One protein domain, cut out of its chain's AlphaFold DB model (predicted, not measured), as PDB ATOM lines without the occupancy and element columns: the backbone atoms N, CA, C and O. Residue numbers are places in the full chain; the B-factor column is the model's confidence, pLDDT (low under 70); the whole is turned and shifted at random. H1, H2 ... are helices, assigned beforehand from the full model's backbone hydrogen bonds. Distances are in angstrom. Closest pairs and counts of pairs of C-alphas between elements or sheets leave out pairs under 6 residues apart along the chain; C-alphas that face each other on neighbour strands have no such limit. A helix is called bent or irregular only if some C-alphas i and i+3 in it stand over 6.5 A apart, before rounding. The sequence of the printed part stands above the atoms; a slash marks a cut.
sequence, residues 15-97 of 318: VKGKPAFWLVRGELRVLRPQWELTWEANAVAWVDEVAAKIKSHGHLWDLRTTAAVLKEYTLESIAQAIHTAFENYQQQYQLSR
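AT A GLANCE: This is residues 15 to 97 of the 318 residues of an uncharacterized protein of Hericium alpestre (UniProt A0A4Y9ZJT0). Two long helices, H1 and H3, cross at a wide angle, and the short helix H2 packs on residues 54 to 59 of H1, at one end of the model. Before them, residues 15 to 38 make a long loop with no named element, and residues 60 to 65, of which 60 belongs to H1, stick out. The printed part has 83 residues with three named helices, H1, H2 and H3 in that order, and no named strand; its class is all helix. It is only just compact, close to loose, with a radius of gyration of the C-alphas of 14.0 A and spans of 39 by 32 by 22 A.

IN THESE COORDINATES: The printed part begins at Val 15, whose C-alpha is at (197.006, 191.832, 179.186), and residues 15 to 38 hold no named element. H1 is residues 39 to 60, from C-alpha 39 at (188.455, 176.787, 169.238), and measures 26.6 A from first to last C-alpha. It has a kink of 58 degrees near residue 46, and it is irregular: C-alphas 56 and 59 are 7.9 A apart. H2 is the short helix of residues 67 to 72. H3 is residues 75 to 96, 30.6 A from first to last C-alpha, and ends with C-alpha 96 at (194.513, 189.539, 156.414).

HOW THE PARTS SIT: H1 touches both H2 and H3. H1 and H2 form a helical hairpin, running opposite ways at a steep tilt of 41 degrees. Their closest C-alphas are those of Lys 55 and Leu 70, 5.1 A apart, and H1 touches H2 with residues 54 to 59 alone. H1 and H3 touch with 10 pairs of C-alphas within 8 A, the closest being those of Ala 51 and Ile 78, 6.1 A apart. They run opposite ways at a steep tilt of 69.9 degrees, only just short of about perpendicular. H2 and H3 are apart, though they follow each other in the chain. In H2 and H3 every O i to N i+4 pair is within hydrogen-bond range, while in H1 it is 13 of 18.

THE WHOLE: The two C-alphas farthest apart are those of Lys 16 and Arg 64, at 41.2 A, and the first and last printed C-alphas, of Val 15 and Arg 97, are 21.9 A apart. The printed part has no cut. The link from H1 to H2 is short, with 6 residues between them, and the link from H2 to H3 is tight, with 2. Residues 60 to 65, of which 60 belongs to H1, stand free. The C-alphas of residues 15 to 38 lie 6 to 22 A from the mean of all C-alphas. The mean pLDDT of the printed part is 83.5, and confidence is low, under 70, at residue 15 and at residues 17 to 30.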
ATOM      1  N   VAL A  15     196.708 191.097 177.949       59.69
ATOM      2  CA  VAL A  15     197.006 191.832 179.186       59.69
ATOM      3  C   VAL A  15     198.018 191.006 179.953       59.69
ATOM      4  O   VAL A  15     197.745 189.870 180.337       59.69
ATOM      5  N   LYS A  16     199.209 191.577 180.169       72.56
ATOM      6  CA  LYS A  16     200.335 190.908 180.847       72.56
ATOM      7  C   LYS A  16     200.729 189.576 180.186       72.56
ATOM      8  O   LYS A  16     200.964 188.589 180.877       72.56
ATOM      9  N   GLY A  17     200.737 189.533 178.851       62.91
ATOM     10  CA  GLY A  17     201.111 188.341 178.079       62.91
ATOM     11  C   GLY A  17     200.116 187.181 178.169       62.91
ATOM     12  O   GLY A  17     200.365 186.122 177.605       62.91
ATOM     13  N   LYS A  18     198.985 187.367 178.861       55.97
ATOM     14  CA  LYS A  18     197.887 186.408 178.861       55.97
ATOM     15  C   LYS A  18     196.805 186.865 177.896       55.97
ATOM     16  O   LYS A  18     196.562 188.075 177.785       55.97
ATOM     17  N   PRO A  19     196.132 185.907 177.243       51.59
ATOM     18  CA  PRO A  19     194.895 186.162 176.548       51.59
ATOM     19  C   PRO A  19     193.950 186.985 177.407       51.59
ATOM     20  O   PRO A  19     193.510 186.536 178.467       51.59
ATOM     21  N   ALA A  20     193.691 188.219 176.991       50.53
ATOM     22  CA  ALA A  20     192.794 189.091 177.711       50.53
ATOM     23  C   ALA A  20     191.516 189.211 176.913       50.53
ATOM     24  O   ALA A  20     191.381 190.014 175.994       50.53
ATOM     25  N   PHE A  21     190.556 188.405 177.327       53.66
ATOM     26  CA  PHE A  21     189.175 188.534 176.902       53.66
ATOM     27  C   PHE A  21     188.495 189.720 177.633       53.66
ATOM     28  O   PHE A  21     187.375 190.104 177.294       53.66
ATOM     29  N   TRP A  22     189.194 190.327 178.618       61.75
ATOM     30  CA  TRP A  22     188.692 191.313 179.584       61.75
ATOM     31  C   TRP A  22     189.731 192.375 179.987       61.75
ATOM     32  O   TRP A  22     190.879 192.052 180.287       61.75
ATOM     33  N   LEU A  23     189.260 193.611 180.167       44.22
ATOM     34  CA  LEU A  23     189.793 194.600 181.112       44.22
ATOM     35  C   LEU A  23     188.603 195.120 181.949       44.22
ATOM     36  O   LEU A  23     187.522 195.348 181.412       44.22
ATOM     37  N   VAL A  24     188.772 195.245 183.268       43.03
ATOM     38  CA  VAL A  24     187.769 195.725 184.254       43.03
ATOM     39  C   VAL A  24     188.193 197.157 184.634       43.03
ATOM     40  O   VAL A  24     189.380 197.341 184.869       43.03
ATOM     41  N   ARG A  25     187.387 198.236 184.706       43.34
ATOM     42  CA  ARG A  25     185.977 198.494 185.085       43.34
ATOM     43  C   ARG A  25     185.568 199.869 184.491       43.34
ATOM     44  O   ARG A  25     186.365 200.792 184.590       43.34
ATOM     45  N   GLY A  26     184.336 200.041 183.991       48.28
ATOM     46  CA  GLY A  26     183.736 201.370 183.721       48.28
ATOM     47  C   GLY A  26     183.661 201.847 182.261       48.28
ATOM     48  O   GLY A  26     182.993 202.839 181.994       48.28
ATOM     49  N   GLU A  27     184.260 201.130 181.310       48.59
ATOM     50  CA  GLU A  27     184.359 201.547 179.903       48.59
ATOM     51  C   GLU A  27     183.800 200.469 178.953       48.59
ATOM     52  O   GLU A  27     183.740 199.283 179.289       48.59
ATOM     53  N   LEU A  28     183.316 200.889 177.780       46.78
ATOM     54  CA  LEU A  28     182.634 200.064 176.772       46.78
ATOM     55  C   LEU A  28     183.381 198.750 176.457       46.78
ATOM     56  O   LEU A  28     184.547 198.744 176.073       46.78
ATOM     57  N   ARG A  29     182.671 197.618 176.586       60.62
ATOM     58  CA  ARG A  29     183.222 196.254 176.486       60.62
ATOM     59  C   ARG A  29     183.190 195.708 175.059       60.62
ATOM     60  O   ARG A  29     182.136 195.683 174.420       60.62
ATOM     61  N   VAL A  30     184.305 195.133 174.617       61.12
ATOM     62  CA  VAL A  30     184.415 194.442 173.326       61.12
ATOM     63  C   VAL A  30     184.586 192.936 173.562       61.12
ATOM     64  O   VAL A  30     185.618 192.504 174.057       61.12
ATOM     65  N   LEU A  31     183.571 192.132 173.221       71.00
ATOM     66  CA  LEU A  31     183.672 190.667 173.230       71.00
ATOM     67  C   LEU A  31     184.347 190.216 171.933       71.00
ATOM     68  O   LEU A  31     183.719 190.267 170.875       71.00
ATOM     69  N   ARG A  32     185.611 189.798 172.005       75.12
ATOM     70  CA  ARG A  32     186.360 189.272 170.857       75.12
ATOM     71  C   ARG A  32     187.047 187.956 171.215       75.12
ATOM     72  O   ARG A  32     187.610 187.871 172.305       75.12
ATOM     73  N   PRO A  33     187.022 186.969 170.312       84.75
ATOM     74  CA  PRO A  33     187.814 185.763 170.473       84.75
ATOM     75  C   PRO A  33     189.283 186.052 170.148       84.75
ATOM     76  O   PRO A  33     189.626 187.081 169.553       84.75
ATOM     77  N   GLN A  34     190.156 185.121 170.511       85.19
ATOM     78  CA  GLN A  34     191.547 185.142 170.087       85.19
ATOM     79  C   GLN A  34     191.739 184.272 168.855       85.19
ATOM     80  O   GLN A  34     191.652 183.050 168.931       85.19
ATOM     81  N   TRP A  35     192.038 184.914 167.729       86.56
ATOM     82  CA  TRP A  35     192.178 184.247 166.433       86.56
ATOM     83  C   TRP A  35     193.390 183.309 166.341       86.56
ATOM     84  O   TRP A  35     193.423 182.435 165.480       86.56
ATOM     85  N   GLU A  36     194.384 183.496 167.215       87.25
ATOM     86  CA  GLU A  36     195.605 182.679 167.279       87.25
ATOM     87  C   GLU A  36     195.460 181.446 168.179       87.25
ATOM     88  O   GLU A  36     196.292 180.545 168.122       87.25
ATOM     89  N   LEU A  37     194.408 181.395 169.001       88.06
ATOM     90  CA  LEU A  37     194.099 180.234 169.827       88.06
ATOM     91  C   LEU A  37     193.195 179.257 169.074       88.06
ATOM     92  O   LEU A  37     192.477 179.632 168.143       88.06
ATOM     93  N   THR A  38     193.199 178.000 169.515       92.69
ATOM     94  CA  THR A  38     192.262 176.994 169.010       92.69
ATOM     95  C   THR A  38     190.836 177.287 169.481       92.69
ATOM     96  O   THR A  38     190.607 178.088 170.401       92.69
ATOM     97  N   TRP A  39     189.853 176.649 168.841       93.56
ATOM     98  CA  TRP A  39     188.455 176.787 169.238       93.56
ATOM     99  C   TRP A  39     188.240 176.355 170.688       93.56
ATOM    100  O   TRP A  39     187.566 177.063 171.420       93.56
ATOM    101  N   GLU A  40     188.859 175.266 171.142       94.88
ATOM    102  CA  GLU A  40     188.658 174.708 172.485       94.88
ATOM    103  C   GLU A  40     189.071 175.703 173.575       94.88
ATOM    104  O   GLU A  40     188.358 175.895 174.559       94.88
ATOM    105  N   ALA A  41     190.197 176.395 173.372       90.31
ATOM    106  CA  ALA A  41     190.672 177.418 174.296       90.31
ATOM    107  C   ALA A  41     189.743 178.643 174.328       90.31
ATOM    108  O   ALA A  41     189.475 179.192 175.400       90.31
ATOM    109  N   ASN A  42     189.221 179.059 173.167       89.38
ATOM    110  CA  ASN A  42     188.218 180.120 173.101       89.38
ATOM    111  C   ASN A  42     186.889 179.669 173.722       89.38
ATOM    112  O   ASN A  42     186.288 180.430 174.470       89.38
ATOM    113  N   ALA A  43     186.439 178.442 173.471       92.06
ATOM    114  CA  ALA A  43     185.159 177.928 173.935       92.06
ATOM    115  C   ALA A  43     185.033 178.015 175.456       92.06
ATOM    116  O   ALA A  43     184.060 178.570 175.959       92.06
ATOM    117  N   VAL A  44     186.072 177.580 176.174       89.38
ATOM    118  CA  VAL A  44     186.113 177.607 177.644       89.38
ATOM    119  C   VAL A  44     186.043 179.030 178.208       89.38
ATOM    120  O   VAL A  44     185.424 179.250 179.243       89.38
ATOM    121  N   ALA A  45     186.686 180.003 177.561       83.19
ATOM    122  CA  ALA A  45     186.820 181.353 178.108       83.19
ATOM    123  C   ALA A  45     185.773 182.353 177.589       83.19
ATOM    124  O   ALA A  45     185.544 183.375 178.229       83.19
ATOM    125  N   TRP A  46     185.175 182.109 176.420       86.25
ATOM    126  CA  TRP A  46     184.469 183.136 175.645       86.25
ATOM    127  C   TRP A  46     183.018 182.777 175.312       86.25
ATOM    128  O   TRP A  46     182.164 183.667 175.295       86.25
ATOM    129  N   VAL A  47     182.707 181.501 175.058       92.19
ATOM    130  CA  VAL A  47     181.411 181.106 174.475       92.19
ATOM    131  C   VAL A  47     180.243 181.354 175.419       92.19
ATOM    132  O   VAL A  47     179.255 181.943 174.983       92.19
ATOM    133  N   ASP A  48     180.357 180.990 176.696       91.00
ATOM    134  CA  ASP A  48     179.275 181.171 177.675       91.00
ATOM    135  C   ASP A  48     178.840 182.634 177.784       91.00
ATOM    136  O   ASP A  48     177.650 182.959 177.835       91.00
ATOM    137  N   GLU A  49     179.806 183.547 177.744       88.19
ATOM    138  CA  GLU A  49     179.545 184.976 177.839       88.19
ATOM    139  C   GLU A  49     178.924 185.560 176.574       88.19
ATOM    140  O   GLU A  49     177.999 186.378 176.644       88.19
ATOM    141  N   VAL A  50     179.415 185.149 175.404       90.62
ATOM    142  CA  VAL A  50     178.817 185.548 174.128       90.62
ATOM    143  C   VAL A  50     177.404 185.003 174.027       90.62
ATOM    144  O   VAL A  50     176.502 185.753 173.660       90.62
ATOM    145  N   ALA A  51     177.181 183.751 174.418       93.50
ATOM    146  CA  ALA A  51     175.861 183.146 174.440       93.50
ATOM    147  C   ALA A  51     174.919 183.896 175.389       93.50
ATOM    148  O   ALA A  51     173.811 184.254 174.991       93.50
ATOM    149  N   ALA A  52     175.365 184.241 176.601       91.12
ATOM    150  CA  ALA A  52     174.590 185.067 177.525       91.12
ATOM    151  C   ALA A  52     174.250 186.447 176.928       91.12
ATOM    152  O   ALA A  52     173.124 186.941 177.081       91.12
ATOM    153  N   LYS A  53     175.183 187.067 176.193       89.31
ATOM    154  CA  LYS A  53     174.931 188.336 175.494       89.31
ATOM    155  C   LYS A  53     173.943 188.180 174.338       89.31
ATOM    156  O   LYS A  53     173.058 189.020 174.197       89.31
ATOM    157  N   ILE A  54     174.055 187.115 173.546       92.19
ATOM    158  CA  ILE A  54     173.108 186.794 172.470       92.19
ATOM    159  C   ILE A  54     171.711 186.585 173.061       92.19
ATOM    160  O   ILE A  54     170.762 187.200 172.591       92.19
ATOM    161  N   LYS A  55     171.574 185.822 174.151       94.56
ATOM    162  CA  LYS A  55     170.275 185.607 174.809       94.56
ATOM    163  C   LYS A  55     169.646 186.893 175.344       94.56
ATOM    164  O   LYS A  55     168.435 187.071 175.262       94.56
ATOM    165  N   SER A  56     170.456 187.789 175.904       91.56
ATOM    166  CA  SER A  56     169.961 189.027 176.518       91.56
ATOM    167  C   SER A  56     169.678 190.139 175.505       91.56
ATOM    168  O   SER A  56     168.676 190.836 175.639       91.56
ATOM    169  N   HIS A  57     170.521 190.299 174.485       88.69
ATOM    170  CA  HIS A  57     170.494 191.461 173.590       88.69
ATOM    171  C   HIS A  57     170.376 191.103 172.101       88.69
ATOM    172  O   HIS A  57     170.229 192.006 171.288       88.69
ATOM    173  N   GLY A  58     170.404 189.818 171.724       88.12
ATOM    174  CA  GLY A  58     170.371 189.341 170.331       88.12
ATOM    175  C   GLY A  58     169.268 189.975 169.477       88.12
ATOM    176  O   GLY A  58     169.515 190.395 168.351       88.12
ATOM    177  N   HIS A  59     168.083 190.138 170.069       91.19
ATOM    178  CA  HIS A  59     166.892 190.733 169.452       91.19
ATOM    179  C   HIS A  59     167.064 192.207 169.041       91.19
ATOM    180  O   HIS A  59     166.282 192.725 168.252       91.19
ATOM    181  N   LEU A  60     168.073 192.904 169.576       87.44
ATOM    182  CA  LEU A  60     168.395 194.276 169.179       87.44
ATOM    183  C   LEU A  60     169.138 194.328 167.838       87.44
ATOM    184  O   LEU A  60     169.119 195.362 167.173       87.44
ATOM    185  N   TRP A  61     169.808 193.237 167.454       86.00
ATOM    186  CA  TRP A  61     170.572 193.139 166.205       86.00
ATOM    187  C   TRP A  61     169.850 192.324 165.132       86.00
ATOM    188  O   TRP A  61     170.060 192.579 163.948       86.00
ATOM    189  N   ASP A  62     168.979 191.396 165.530       87.69
ATOM    190  CA  ASP A  62     168.084 190.684 164.622       87.69
ATOM    191  C   ASP A  62     166.618 191.004 164.927       87.69
ATOM    192  O   ASP A  62     166.025 190.476 165.866       87.69
ATOM    193  N   LEU A  63     166.020 191.839 164.075       89.62
ATOM    194  CA  LEU A  63     164.619 192.255 164.180       89.62
ATOM    195  C   LEU A  63     163.625 191.105 163.954       89.62
ATOM    196  O   LEU A  63     162.437 191.269 164.228       89.62
ATOM    197  N   ARG A  64     164.076 189.966 163.415       93.94
ATOM    198  CA  ARG A  64     163.217 188.805 163.140       93.94
ATOM    199  C   ARG A  64     163.063 187.892 164.351       93.94
ATOM    200  O   ARG A  64     162.094 187.138 164.405       93.94
ATOM    201  N   THR A  65     163.977 187.971 165.318       94.25
ATOM    202  CA  THR A  65     164.013 187.061 166.465       94.25
ATOM    203  C   THR A  65     163.644 187.796 167.749       94.25
ATOM    204  O   THR A  65     164.248 188.802 168.116       94.25
ATOM    205  N   THR A  66     162.652 187.284 168.480       96.56
ATOM    206  CA  THR A  66     162.235 187.879 169.758       96.56
ATOM    207  C   THR A  66     163.127 187.419 170.914       96.56
ATOM    208  O   THR A  66     163.735 186.349 170.882       96.56
ATOM    209  N   ALA A  67     163.175 188.208 171.993       95.31
ATOM    210  CA  ALA A  67     163.925 187.848 173.197       95.31
ATOM    211  C   ALA A  67     163.426 186.546 173.861       95.31
ATOM    212  O   ALA A  67     164.200 185.880 174.544       95.31
ATOM    213  N   ALA A  68     162.149 186.185 173.677       97.00
ATOM    214  CA  ALA A  68     161.594 184.926 174.173       97.00
ATOM    215  C   ALA A  68     162.201 183.727 173.430       97.00
ATOM    216  O   ALA A  68     162.783 182.855 174.069       97.00
ATOM    217  N   VAL A  69     162.196 183.769 172.092       96.75
ATOM    218  CA  VAL A  69     162.796 182.731 171.235       96.75
ATOM    219  C   VAL A  69     164.293 182.573 171.528       96.75
ATOM    220  O   VAL A  69     164.798 181.461 171.643       96.75
ATOM    221  N   LEU A  70     165.017 183.678 171.754       94.88
ATOM    222  CA  LEU A  70     166.441 183.618 172.106       94.88
ATOM    223  C   LEU A  70     166.729 182.895 173.429       94.88
ATOM    224  O   LEU A  70     167.784 182.278 173.571       94.88
ATOM    225  N   LYS A  71     165.815 182.960 174.403       95.69
ATOM    226  CA  LYS A  71     165.976 182.258 175.685       95.69
ATOM    227  C   LYS A  71     165.792 180.748 175.546       95.69
ATOM    228  O   LYS A  71     166.462 180.019 176.280       95.69
ATOM    229  N   GLU A  72     164.938 180.317 174.617       97.19
ATOM    230  CA  GLU A  72     164.624 178.909 174.344       97.19
ATOM    231  C   GLU A  72     165.787 178.155 173.690       97.19
ATOM    232  O   GLU A  72     165.953 176.963 173.943       97.19
ATOM    233  N   TYR A  73     166.646 178.831 172.915       96.94
ATOM    234  CA  TYR A  73     167.827 178.185 172.337       96.94
ATOM    235  C   TYR A  73     168.755 177.621 173.416       96.94
ATOM    236  O   TYR A  73     169.120 178.295 174.388       96.94
ATOM    237  N   THR A  74     169.192 176.378 173.225       97.69
ATOM    238  CA  THR A  74     170.178 175.738 174.097       97.69
ATOM    239  C   THR A  74     171.540 176.413 173.954       97.69
ATOM    240  O   THR A  74     171.853 177.034 172.935       97.69
ATOM    241  N   LEU A  75     172.370 176.304 174.996       95.44
ATOM    242  CA  LEU A  75     173.741 176.811 174.947       95.44
ATOM    243  C   LEU A  75     174.527 176.155 173.803       95.44
ATOM    244  O   LEU A  75     175.243 176.849 173.096       95.44
ATOM    245  N   GLU A  76     174.327 174.857 173.577       96.56
ATOM    246  CA  GLU A  76     174.978 174.085 172.512       96.56
ATOM    247  C   GLU A  76     174.651 174.620 171.113       96.56
ATOM    248  O   GLU A  76     175.555 174.823 170.307       96.56
ATOM    249  N   SER A  77     173.377 174.926 170.841       96.88
ATOM    250  CA  SER A  77     172.957 175.485 169.551       96.88
ATOM    251  C   SER A  77     173.608 176.848 169.289       96.88
ATOM    252  O   SER A  77     174.115 177.108 168.196       96.88
ATOM    253  N   ILE A  78     173.662 177.704 170.317       95.44
ATOM    254  CA  ILE A  78     174.318 179.011 170.221       95.44
ATOM    255  C   ILE A  78     175.836 178.842 170.072       95.44
ATOM    256  O   ILE A  78     176.441 179.511 169.238       95.44
ATOM    257  N   ALA A  79     176.453 177.937 170.834       95.12
ATOM    258  CA  ALA A  79     177.880 177.640 170.765       95.12
ATOM    259  C   ALA A  79     178.289 177.137 169.377       95.12
ATOM    260  O   ALA A  79     179.301 177.587 168.847       95.12
ATOM    261  N   GLN A  80     177.479 176.280 168.752       96.06
ATOM    262  CA  GLN A  80     177.712 175.809 167.390       96.06
ATOM    263  C   GLN A  80     177.658 176.960 166.376       96.06
ATOM    264  O   GLN A  80     178.533 177.064 165.519       96.06
ATOM    265  N   ALA A  81     176.683 177.866 166.497       93.38
ATOM    266  CA  ALA A  81     176.610 179.050 165.639       93.38
ATOM    267  C   ALA A  81     177.813 179.992 165.847       93.38
ATOM    268  O   ALA A  81     178.369 180.518 164.881       93.38
ATOM    269  N   ILE A  82     178.245 180.176 167.102       93.94
ATOM    270  CA  ILE A  82     179.456 180.936 167.439       93.94
ATOM    271  C   ILE A  82     180.695 180.262 166.836       93.94
ATOM    272  O   ILE A  82     181.551 180.970 166.311       93.94
ATOM    273  N   HIS A  83     180.784 178.930 166.868       95.06
ATOM    274  CA  HIS A  83     181.899 178.177 166.296       95.06
ATOM    275  C   HIS A  83     182.029 178.426 164.795       95.06
ATOM    276  O   HIS A  83     183.082 178.858 164.335       95.06
ATOM    277  N   THR A  84     180.934 178.276 164.044       92.38
ATOM    278  CA  THR A  84     180.924 178.550 162.600       92.38
ATOM    279  C   THR A  84     181.313 180.000 162.293       92.38
ATOM    280  O   THR A  84     182.038 180.272 161.337       92.38
ATOM    281  N   ALA A  85     180.863 180.962 163.106       90.06
ATOM    282  CA  ALA A  85     181.289 182.351 162.959       90.06
ATOM    283  C   ALA A  85     182.789 182.527 163.263       90.06
ATOM    284  O   ALA A  85     183.479 183.239 162.533       90.06
ATOM    285  N   PHE A  86     183.298 181.877 164.313       91.19
ATOM    286  CA  PHE A  86     184.706 181.914 164.697       91.19
ATOM    287  C   PHE A  86     185.610 181.368 163.592       91.19
ATOM    288  O   PHE A  86     186.549 182.065 163.224       91.19
ATOM    289  N   GLU A  87     185.308 180.199 163.022       91.88
ATOM    290  CA  GLU A  87     186.080 179.609 161.919       91.88
ATOM    291  C   GLU A  87     186.156 180.570 160.723       91.88
ATOM    292  O   GLU A  87     187.244 180.881 160.236       91.88
ATOM    293  N   ASN A  88     185.016 181.142 160.318       87.06
ATOM    294  CA  ASN A  88     184.954 182.119 159.229       87.06
ATOM    295  C   ASN A  88     185.818 183.361 159.508       87.06
ATOM    296  O   ASN A  88     186.552 183.835 158.638       87.06
ATOM    297  N   TYR A  89     185.745 183.914 160.722       86.44
ATOM    298  CA  TYR A  89     186.557 185.072 161.090       86.44
ATOM    299  C   TYR A  89     188.037 184.722 161.257       86.44
ATOM    300  O   TYR A  89     188.891 185.524 160.888       86.44
ATOM    301  N   GLN A  90     188.368 183.536 161.759       90.25
ATOM    302  CA  GLN A  90     189.744 183.071 161.878       90.25
ATOM    303  C   GLN A  90     190.385 182.919 160.497       90.25
ATOM    304  O   GLN A  90     191.500 183.397 160.287       90.25
ATOM    305  N   GLN A  91     189.667 182.346 159.528       87.00
ATOM    306  CA  GLN A  91     190.109 182.304 158.136       87.00
ATOM    307  C   GLN A  91     190.335 183.719 157.590       87.00
ATOM    308  O   GLN A  91     191.397 184.007 157.041       87.00
ATOM    309  N   GLN A  92     189.391 184.647 157.788       84.31
ATOM    310  CA  GLN A  92     189.566 186.048 157.377       84.31
ATOM    311  C   GLN A  92     190.779 186.711 158.042       84.31
ATOM    312  O   GLN A  92     191.520 187.438 157.379       84.31
ATOM    313  N   TYR A  93     191.024 186.431 159.322       86.56
ATOM    314  CA  TYR A  93     192.187 186.925 160.052       86.56
ATOM    315  C   TYR A  93     193.487 186.393 159.440       86.56
ATOM    316  O   TYR A  93     194.374 187.180 159.102       86.56
ATOM    317  N   GLN A  94     193.582 185.085 159.197       87.56
ATOM    318  CA  GLN A  94     194.740 184.476 158.538       87.56
ATOM    319  C   GLN A  94     194.976 185.067 157.142       87.56
ATOM    320  O   GLN A  94     196.114 185.341 156.764       87.56
ATOM    321  N   LEU A  95     193.907 185.335 156.390       81.62
ATOM    322  CA  LEU A  95     193.991 185.979 155.080       81.62
ATOM    323  C   LEU A  95     194.472 187.424 155.157       81.62
ATOM    324  O   LEU A  95     195.233 187.846 154.291       81.62
ATOM    325  N   SER A  96     194.067 188.162 156.192       82.88
ATOM    326  CA  SER A  96     194.513 189.539 156.414       82.88
ATOM    327  C   SER A  96     195.999 189.636 156.776       82.88
ATOM    328  O   SER A  96     196.621 190.660 156.510       82.88
ATOM    329  N   ARG A  97     196.582 188.557 157.318       87.88
ATOM    330  CA  ARG A  97     198.022 188.448 157.597       87.88
ATOM    331  C   ARG A  97     198.860 188.063 156.379       87.88
ATOM    332  O   ARG A  97     200.081 188.183 156.437       87.88
TER     333      ARG A  97